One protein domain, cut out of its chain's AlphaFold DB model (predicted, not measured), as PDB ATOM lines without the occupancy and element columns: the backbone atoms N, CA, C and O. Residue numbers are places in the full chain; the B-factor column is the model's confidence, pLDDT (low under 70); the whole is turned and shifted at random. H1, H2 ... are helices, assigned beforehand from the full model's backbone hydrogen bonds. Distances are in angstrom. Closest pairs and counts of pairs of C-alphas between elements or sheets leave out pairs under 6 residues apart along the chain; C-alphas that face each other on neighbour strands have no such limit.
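Overview. This is residues 27 to 95 of the 96 residues of the protein "Transcriptional regulator, TetR family" of Actinomadura parvosata subsp. kistnae (UniProt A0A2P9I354). Two long helices, H1 and H4, run side by side in opposite ways as a loosely spaced pair, and the chain between them makes a small head at one end, with two short helices, H2 and H3. Two tight links join this head to the pair, with H2 and H3 apart from both long helices. The printed part has 69 residues with four named helices, H1 to H4 in order along the chain, and no named strand; its class is all helix. It is loose, with a radius of gyration of the C-alphas of 15.1 A, and elongated, spanning 45 by 27 by 17 A.

Arrangement. H1, residues 27 to 47, is the longest helix. It touches H4, residues 76 to 93, where their closest C-alphas, those of Gln 42 and Trp 76, are 6.8 A apart. The two stand at a shallow tilt of 16 degrees and run opposite ways. H2, residues 53 to 58, and H3, residues 65 to 70, only just touch, with 3 pairs of C-alphas within 8 A; the closest are those of Leu 57 and Ala 68, 5.7 A apart. They run opposite ways at a steep tilt of 54 degrees. H1 is apart from H2 and H3, and H4 is apart from both as well. In H1, H2, H3 and H4 every O i to N i+4 pair is within hydrogen-bond range.

Along the chain. H1 begins at C-alpha 27, (-13.334, 43.945, 61.209), and measures 30.4 A from first to last C-alpha. H4 measures 25.7 A and ends at C-alpha 93, (-23.103, 37.888, 64.715). H2 measures 8.5 A and H3 8.8 A; H3 begins at C-alpha 65, (-19.194, 16.798, 40.771).

Size, cuts and confidence. The two C-alphas farthest apart, those of Glu 59 and Arg 95, are 44.9 A apart, while the first and last printed C-alphas, those of Ala 27 and Arg 95, are 9.0 A apart. The printed part has no cut. The links H1 to H2 and H3 to H4 are tight, and the link H2 to H3 is short. The mean pLDDT of the printed part is 89.6, and residues 50 to 51 are under 70.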
ATOM      1  N   ALA A  27     -12.247  43.848  62.183       94.06
ATOM      2  CA  ALA A  27     -13.334  43.945  61.209       94.06
ATOM      3  C   ALA A  27     -12.896  44.693  59.933       94.06
ATOM      4  O   ALA A  27     -13.123  44.213  58.823       94.06
ATOM      5  N   ALA A  28     -12.179  45.814  60.075       95.44
ATOM      6  CA  ALA A  28     -11.626  46.566  58.950       95.44
ATOM      7  C   ALA A  28     -10.617  45.745  58.136       95.44
ATOM      8  O   ALA A  28     -10.621  45.811  56.906       95.44
ATOM      9  N   TYR A  29      -9.767  44.960  58.807       94.75
ATOM     10  CA  TYR A  29      -8.822  44.059  58.149       94.75
ATOM     11  C   TYR A  29      -9.546  43.002  57.308       94.75
ATOM     12  O   TYR A  29      -9.224  42.835  56.131       94.75
ATOM     13  N   SER A  30     -10.559  42.339  57.874       94.81
ATOM     14  CA  SER A  30     -11.357  41.334  57.161       94.81
ATOM     15  C   SER A  30     -12.071  41.920  55.945       94.81
ATOM     16  O   SER A  30     -11.970  41.362  54.853       94.81
ATOM     17  N   LEU A  31     -12.730  43.073  56.106       95.75
ATOM     18  CA  LEU A  31     -13.418  43.754  55.009       95.75
ATOM     19  C   LEU A  31     -12.442  44.166  53.900       95.75
ATOM     20  O   LEU A  31     -12.705  43.939  52.722       95.75
ATOM     21  N   SER A  32     -11.286  44.720  54.276       95.19
ATOM     22  CA  SER A  32     -10.257  45.134  53.315       95.19
ATOM     23  C   SER A  32      -9.722  43.948  52.518       95.19
ATOM     24  O   SER A  32      -9.582  44.047  51.302       95.19
ATOM     25  N   ASN A  33      -9.450  42.820  53.180       96.69
ATOM     26  CA  ASN A  33      -8.971  41.614  52.507       96.69
ATOM     27  C   ASN A  33     -10.024  41.008  51.580       96.69
ATOM     28  O   ASN A  33      -9.662  40.546  50.502       96.69
ATOM     29  N   TYR A  34     -11.302  41.030  51.968       97.25
ATOM     30  CA  TYR A  34     -12.389  40.583  51.099       97.25
ATOM     31  C   TYR A  34     -12.451  41.428  49.823       97.25
ATOM     32  O   TYR A  34     -12.322  40.892  48.727       97.25
ATOM     33  N   VAL A  35     -12.527  42.757  49.960       96.81
ATOM     34  CA  VAL A  35     -12.582  43.676  48.811       96.81
ATOM     35  C   VAL A  35     -11.358  43.517  47.911       96.81
ATOM     36  O   VAL A  35     -11.484  43.399  46.694       96.81
ATOM     37  N   MET A  36     -10.161  43.480  48.499       96.81
ATOM     38  CA  MET A  36      -8.922  43.369  47.732       96.81
ATOM     39  C   MET A  36      -8.811  42.010  47.030       96.81
ATOM     40  O   MET A  36      -8.407  41.959  45.870       96.81
ATOM     41  N   GLY A  37      -9.205  40.924  47.702       96.62
ATOM     42  CA  GLY A  37      -9.225  39.573  47.144       96.62
ATOM     43  C   GLY A  37     -10.171  39.451  45.952       96.62
ATOM     44  O   GLY A  37      -9.747  38.971  44.900       96.62
ATOM     45  N   SER A  38     -11.399  39.960  46.076       95.94
ATOM     46  CA  SER A  38     -12.388  39.946  44.992       95.94
ATOM     47  C   SER A  38     -11.899  40.713  43.760       95.94
ATOM     48  O   SER A  38     -11.918  40.177  42.654       95.94
ATOM     49  N   VAL A  39     -11.348  41.919  43.951       95.88
ATOM     50  CA  VAL A  39     -10.798  42.726  42.848       95.88
ATOM     51  C   VAL A  39      -9.615  42.025  42.172       95.88
ATOM     52  O   VAL A  39      -9.530  41.996  40.943       95.88
ATOM     53  N   ILE A  40      -8.692  41.440  42.947       95.69
ATOM     54  CA  ILE A  40      -7.547  40.705  42.389       95.69
ATOM     55  C   ILE A  40      -8.029  39.511  41.560       95.69
ATOM     56  O   ILE A  40      -7.505  39.294  40.463       95.69
ATOM     57  N   MET A  41      -9.012  38.754  42.055       91.62
ATOM     58  CA  MET A  41      -9.572  37.607  41.336       91.62
ATOM     59  C   MET A  41     -10.214  38.031  40.015       91.62
ATOM     60  O   MET A  41      -9.853  37.466  38.981       91.62
ATOM     61  N   GLN A  42     -11.067  39.058  40.031       91.69
ATOM     62  CA  GLN A  42     -11.730  39.568  38.830       91.69
ATOM     63  C   GLN A  42     -10.718  40.020  37.775       91.69
ATOM     64  O   GLN A  42     -10.716  39.519  36.652       91.69
ATOM     65  N   VAL A  43      -9.789  40.906  38.151       93.00
ATOM     66  CA  VAL A  43      -8.779  41.436  37.221       93.00
ATOM     67  C   VAL A  43      -7.896  40.319  36.661       93.00
ATOM     68  O   VAL A  43      -7.499  40.356  35.494       93.00
ATOM     69  N   THR A  44      -7.565  39.315  37.476       90.38
ATOM     70  CA  THR A  44      -6.768  38.163  37.029       90.38
ATOM     71  C   THR A  44      -7.544  37.309  36.032       90.38
ATOM     72  O   THR A  44      -6.989  36.914  35.004       90.38
ATOM     73  N   TRP A  45      -8.825  37.057  36.301       86.69
ATOM     74  CA  TRP A  45      -9.693  36.293  35.414       86.69
ATOM     75  C   TRP A  45      -9.899  36.994  34.071       86.69
ATOM     76  O   TRP A  45      -9.663  36.388  33.024       86.69
ATOM     77  N   GLU A  46     -10.241  38.284  34.087       87.06
ATOM     78  CA  GLU A  46     -10.423  39.100  32.882       87.06
ATOM     79  C   GLU A  46      -9.158  39.113  32.013       87.06
ATOM     80  O   GLU A  46      -9.228  38.936  30.797       87.06
ATOM     81  N   ARG A  47      -7.972  39.226  32.632       87.94
ATOM     82  CA  ARG A  47      -6.684  39.155  31.918       87.94
ATOM     83  C   ARG A  47      -6.380  37.780  31.334       87.94
ATOM     84  O   ARG A  47      -5.665  37.702  30.338       87.94
ATOM     85  N   SER A  48      -6.880  36.709  31.945       82.69
ATOM     86  CA  SER A  48      -6.689  35.340  31.448       82.69
ATOM     87  C   SER A  48      -7.544  35.016  30.215       82.69
ATOM     88  O   SER A  48      -7.342  33.972  29.596       82.69
ATOM     89  N   GLY A  49      -8.451  35.920  29.823       71.25
ATOM     90  CA  GLY A  49      -9.197  35.838  28.568       71.25
ATOM     91  C   GLY A  49     -10.382  34.876  28.584       71.25
ATOM     92  O   GLY A  49     -10.832  34.491  27.512       71.25
ATOM     93  N   GLY A  50     -10.884  34.497  29.767       63.84
ATOM     94  CA  GLY A  50     -11.981  33.537  29.907       63.84
ATOM     95  C   GLY A  50     -11.543  32.146  29.449       63.84
ATOM     96  O   GLY A  50     -11.615  31.796  28.276       63.84
ATOM     97  N   THR A  51     -11.039  31.340  30.379       64.81
ATOM     98  CA  THR A  51     -10.658  29.957  30.061       64.81
ATOM     99  C   THR A  51     -11.890  29.133  29.673       64.81
ATOM    100  O   THR A  51     -12.969  29.350  30.217       64.81
ATOM    101  N   ASP A  52     -11.729  28.135  28.794       74.31
ATOM    102  CA  ASP A  52     -12.760  27.128  28.470       74.31
ATOM    103  C   ASP A  52     -12.969  26.125  29.631       74.31
ATOM    104  O   ASP A  52     -12.960  24.898  29.495       74.31
ATOM    105  N   THR A  53     -13.081  26.663  30.844       78.25
ATOM    106  CA  THR A  53     -13.254  25.927  32.096       78.25
ATOM    107  C   THR A  53     -14.596  25.208  32.125       78.25
ATOM    108  O   THR A  53     -14.674  24.101  32.653       78.25
ATOM    109  N   GLY A  54     -15.630  25.766  31.492       79.25
ATOM    110  CA  GLY A  54     -16.936  25.120  31.357       79.25
ATOM    111  C   GLY A  54     -16.886  23.819  30.547       79.25
ATOM    112  O   GLY A  54     -17.504  22.825  30.931       79.25
ATOM    113  N   HIS A  55     -16.135  23.764  29.441       81.69
ATOM    114  CA  HIS A  55     -15.905  22.498  28.734       81.69
ATOM    115  C   HIS A  55     -15.032  21.545  29.557       81.69
ATOM    116  O   HIS A  55     -15.389  20.378  29.731       81.69
ATOM    117  N   PHE A  56     -13.939  22.050  30.140       85.25
ATOM    118  CA  PHE A  56     -13.031  21.253  30.968       85.25
ATOM    119  C   PHE A  56     -13.742  20.545  32.135       85.25
ATOM    120  O   PHE A  56     -13.436  19.380  32.415       85.25
ATOM    121  N   LEU A  57     -14.681  21.230  32.800       87.75
ATOM    122  CA  LEU A  57     -15.478  20.685  33.900       87.75
ATOM    123  C   LEU A  57     -16.509  19.663  33.422       87.75
ATOM    124  O   LEU A  57     -16.663  18.632  34.073       87.75
ATOM    125  N   ARG A  58     -17.157  19.890  32.271       85.00
ATOM    126  CA  ARG A  58     -18.105  18.923  31.689       85.00
ATOM    127  C   ARG A  58     -17.440  17.588  31.363       85.00
ATOM    128  O   ARG A  58     -17.991  16.544  31.693       85.00
ATOM    129  N   GLU A  59     -16.234  17.606  30.798       90.38
ATOM    130  CA  GLU A  59     -15.466  16.378  30.519       90.38
ATOM    131  C   GLU A  59     -15.011  15.630  31.783       90.38
ATOM    132  O   GLU A  59     -14.626  14.463  31.711       90.38
ATOM    133  N   ARG A  60     -14.987  16.302  32.942       92.31
ATOM    134  CA  ARG A  60     -14.436  15.780  34.205       92.31
ATOM    135  C   ARG A  60     -15.456  15.821  35.339       92.31
ATOM    136  O   ARG A  60     -15.060  15.843  36.505       92.31
ATOM    137  N   ALA A  61     -16.746  15.798  35.007       90.75
ATOM    138  CA  ALA A  61     -17.832  15.906  35.976       90.75
ATOM    139  C   ALA A  61     -17.751  14.820  37.063       90.75
ATOM    140  O   ALA A  61     -17.893  15.132  38.241       90.75
ATOM    141  N   ASP A  62     -17.375  13.589  36.699       95.25
ATOM    142  CA  ASP A  62     -17.188  12.484  37.655       95.25
ATOM    143  C   ASP A  62     -16.093  12.764  38.698       95.25
ATOM    144  O   ASP A  62     -16.134  12.256  39.817       95.25
ATOM    145  N   ARG A  63     -15.090  13.577  38.341       95.44
ATOM    146  CA  ARG A  63     -13.979  13.950  39.228       95.44
ATOM    147  C   ARG A  63     -14.278  15.207  40.043       95.44
ATOM    148  O   ARG A  63     -13.734  15.354  41.137       95.44
ATOM    149  N   TYR A  64     -15.110  16.103  39.519       92.62
ATOM    150  CA  TYR A  64     -15.438  17.388  40.136       92.62
ATOM    151  C   TYR A  64     -16.954  17.627  40.176       92.62
ATOM    152  O   TYR A  64     -17.423  18.618  39.614       92.62
ATOM    153  N   PRO A  65     -17.734  16.761  40.850       92.00
ATOM    154  CA  PRO A  65     -19.194  16.798  40.771       92.00
ATOM    155  C   PRO A  65     -19.783  18.129  41.253       92.00
ATOM    156  O   PRO A  65     -20.606  18.713  40.559       92.00
ATOM    157  N   ALA A  66     -19.288  18.678  42.369       91.88
ATOM    158  CA  ALA A  66     -19.756  19.970  42.884       91.88
ATOM    159  C   ALA A  66     -19.458  21.144  41.930       91.88
ATOM    160  O   ALA A  66     -20.272  22.046  41.774       91.88
ATOM    161  N   LEU A  67     -18.302  21.131  41.256       88.75
ATOM    162  CA  LEU A  67     -17.959  22.169  40.276       88.75
ATOM    163  C   LEU A  67     -18.741  22.002  38.973       88.75
ATOM    164  O   LEU A  67     -19.040  22.991  38.315       88.75
ATOM    165  N   ALA A  68     -19.063  20.770  38.585       88.94
ATOM    166  CA  ALA A  68     -19.906  20.513  37.425       88.94
ATOM    167  C   ALA A  68     -21.363  20.945  37.665       88.94
ATOM    168  O   ALA A  68     -22.017  21.382  36.723       88.94
ATOM    169  N   GLU A  69     -21.849  20.854  38.907       89.06
ATOM    170  CA  GLU A  69     -23.191  21.297  39.300       89.06
ATOM    171  C   GLU A  69     -23.307  22.824  39.391       89.06
ATOM    172  O   GLU A  69     -24.257  23.398  38.865       89.06
ATOM    173  N   HIS A  70     -22.346  23.486  40.039       85.62
ATOM    174  CA  HIS A  70     -22.426  24.925  40.322       85.62
ATOM    175  C   HIS A  70     -21.671  25.804  39.317       85.62
ATOM    176  O   HIS A  70     -21.891  27.011  39.269       85.62
ATOM    177  N   GLY A  71     -20.804  25.210  38.495       82.44
ATOM    178  CA  GLY A  71     -19.985  25.920  37.521       82.44
ATOM    179  C   GLY A  71     -18.847  26.738  38.139       82.44
ATOM    180  O   GLY A  71     -18.602  26.742  39.344       82.44
ATOM    181  N   LEU A  72     -18.116  27.419  37.257       79.69
ATOM    182  CA  LEU A  72     -17.127  28.453  37.593       79.69
ATOM    183  C   LEU A  72     -17.441  29.777  36.882       79.69
ATOM    184  O   LEU A  72     -16.647  30.713  36.949       79.69
ATOM    185  N   GLU A  73     -18.568  29.837  36.166       75.81
ATOM    186  CA  GLU A  73     -19.059  31.096  35.620       75.81
ATOM    187  C   GLU A  73     -19.378  32.035  36.773       75.81
ATOM    188  O   GLU A  73     -19.885  31.623  37.816       75.81
ATOM    189  N   HIS A  74     -19.014  33.295  36.592       75.38
ATOM    190  CA  HIS A  74     -19.011  34.247  37.679       75.38
ATOM    191  C   HIS A  74     -19.562  35.575  37.184       75.38
ATOM    192  O   HIS A  74     -18.949  36.241  36.347       75.38
ATOM    193  N   ASP A  75     -20.725  35.945  37.710       89.00
ATOM    194  CA  ASP A  75     -21.153  37.337  37.735       89.00
ATOM    195  C   ASP A  75     -20.403  38.007  38.893       89.00
ATOM    196  O   ASP A  75     -20.699  37.758  40.066       89.00
ATOM    197  N   TRP A  76     -19.359  38.768  38.555       90.19
ATOM    198  CA  TRP A  76     -18.447  39.376  39.529       90.19
ATOM    199  C   TRP A  76     -19.154  40.329  40.477       90.19
ATOM    200  O   TRP A  76     -18.893  40.275  41.678       90.19
ATOM    201  N   ASP A  77     -20.069  41.147  39.962       93.31
ATOM    202  CA  ASP A  77     -20.766  42.141  40.773       93.31
ATOM    203  C   ASP A  77     -21.756  41.447  41.715       93.31
ATOM    204  O   ASP A  77     -21.713  41.659  42.928       93.31
ATOM    205  N   ALA A  78     -22.579  40.532  41.188       94.12
ATOM    206  CA  ALA A  78     -23.549  39.808  42.009       94.12
ATOM    207  C   ALA A  78     -22.870  38.954  43.094       94.12
ATOM    208  O   ALA A  78     -23.303  38.944  44.248       94.12
ATOM    209  N   THR A  79     -21.772  38.272  42.753       93.06
ATOM    210  CA  THR A  79     -21.064  37.420  43.720       93.06
ATOM    211  C   THR A  79     -20.302  38.241  44.761       93.06
ATOM    212  O   THR A  79     -20.180  37.817  45.917       93.06
ATOM    213  N   PHE A  80     -19.800  39.421  44.385       95.69
ATOM    214  CA  PHE A  80     -19.224  40.370  45.333       95.69
ATOM    215  C   PHE A  80     -20.275  40.852  46.339       95.69
ATOM    216  O   PHE A  80     -20.024  40.824  47.545       95.69
ATOM    217  N   ASP A  81     -21.455  41.251  45.871       96.88
ATOM    218  CA  ASP A  81     -22.519  41.746  46.749       96.88
ATOM    219  C   ASP A  81     -23.023  40.657  47.705       96.88
ATOM    220  O   ASP A  81     -23.154  40.890  48.912       96.88
ATOM    221  N   GLU A  82     -23.243  39.440  47.200       96.06
ATOM    222  CA  GLU A  82     -23.691  38.311  48.019       96.06
ATOM    223  C   GLU A  82     -22.629  37.909  49.057       96.06
ATOM    224  O   GLU A  82     -22.924  37.770  50.249       96.06
ATOM    225  N   GLY A  83     -21.366  37.786  48.636       96.12
ATOM    226  CA  GLY A  83     -20.270  37.445  49.539       96.12
ATOM    227  C   GLY A  83     -19.999  38.525  50.590       96.12
ATOM    228  O   GLY A  83     -19.723  38.195  51.749       96.12
ATOM    229  N   LEU A  84     -20.133  39.806  50.228       97.69
ATOM    230  CA  LEU A  84     -20.064  40.916  51.174       97.69
ATOM    231  C   LEU A  84     -21.199  40.819  52.198       97.69
ATOM    232  O   LEU A  84     -20.953  40.998  53.392       97.69
ATOM    233  N   GLY A  85     -22.413  40.482  51.756       97.44
ATOM    234  CA  GLY A  85     -23.555  40.212  52.628       97.44
ATOM    235  C   GLY A  85     -23.250  39.137  53.673       97.44
ATOM    236  O   GLY A  85     -23.389  39.395  54.873       97.44
ATOM    237  N   TYR A  86     -22.741  37.976  53.247       97.12
ATOM    238  CA  TYR A  86     -22.350  36.898  54.164       97.12
ATOM    239  C   TYR A  86     -21.263  37.324  55.155       97.12
ATOM    240  O   TYR A  86     -21.347  37.004  56.345       97.12
ATOM    241  N   LEU A  87     -20.253  38.067  54.691       96.62
ATOM    242  CA  LEU A  87     -19.181  38.562  55.554       96.62
ATOM    243  C   LEU A  87     -19.723  39.533  56.610       96.62
ATOM    244  O   LEU A  87     -19.417  39.382  57.792       96.62
ATOM    245  N   LEU A  88     -20.527  40.519  56.199       95.00
ATOM    246  CA  LEU A  88     -21.120  41.513  57.095       95.00
ATOM    247  C   LEU A  88     -22.055  40.860  58.116       95.00
ATOM    248  O   LEU A  88     -21.974  41.181  59.302       95.00
ATOM    249  N   GLU A  89     -22.896  39.919  57.689       95.56
ATOM    250  CA  GLU A  89     -23.788  39.188  58.588       95.56
ATOM    251  C   GLU A  89     -22.998  38.338  59.596       95.56
ATOM    252  O   GLU A  89     -23.282  38.370  60.798       95.56
ATOM    253  N   GLY A  90     -21.962  37.627  59.140       94.25
ATOM    254  CA  GLY A  90     -21.068  36.862  60.011       94.25
ATOM    255  C   GLY A  90     -20.363  37.747  61.042       94.25
ATOM    256  O   GLY A  90     -20.376  37.439  62.234       94.25
ATOM    257  N   MET A  91     -19.824  38.886  60.599       93.00
ATOM    258  CA  MET A  91     -19.191  39.881  61.467       93.00
ATOM    259  C   MET A  91     -20.176  40.461  62.491       93.00
ATOM    260  O   MET A  91     -19.836  40.594  63.667       93.00
ATOM    261  N   ALA A  92     -21.408  40.766  62.078       90.88
ATOM    262  CA  ALA A  92     -22.444  41.278  62.971       90.88
ATOM    263  C   ALA A  92     -22.806  40.265  64.069       90.88
ATOM    264  O   ALA A  92     -22.972  40.650  65.227       90.88
ATOM    265  N   ARG A  93     -22.865  38.969  63.739       92.06
ATOM    266  CA  ARG A  93     -23.103  37.888  64.715       92.06
ATOM    267  C   ARG A  93     -21.938  37.699  65.694       92.06
ATOM    268  O   ARG A  93     -22.157  37.232  66.810       92.06
ATOM    269  N   SER A  94     -20.720  38.080  65.306       83.38
ATOM    270  CA  SER A  94     -19.512  37.968  66.131       83.38
ATOM    271  C   SER A  94     -19.110  39.259  66.856       83.38
ATOM    272  O   SER A  94     -18.028  39.283  67.434       83.38
ATOM    273  N   ARG A  95     -19.917  40.336  66.836       76.56
ATOM    274  CA  ARG A  95     -19.528  41.665  67.373       76.56
ATOM    275  C   ARG A  95     -19.399  41.772  68.907       76.56
ATOM    276  O   ARG A  95     -19.393  42.891  69.417       76.56
TER     277      ARG A  95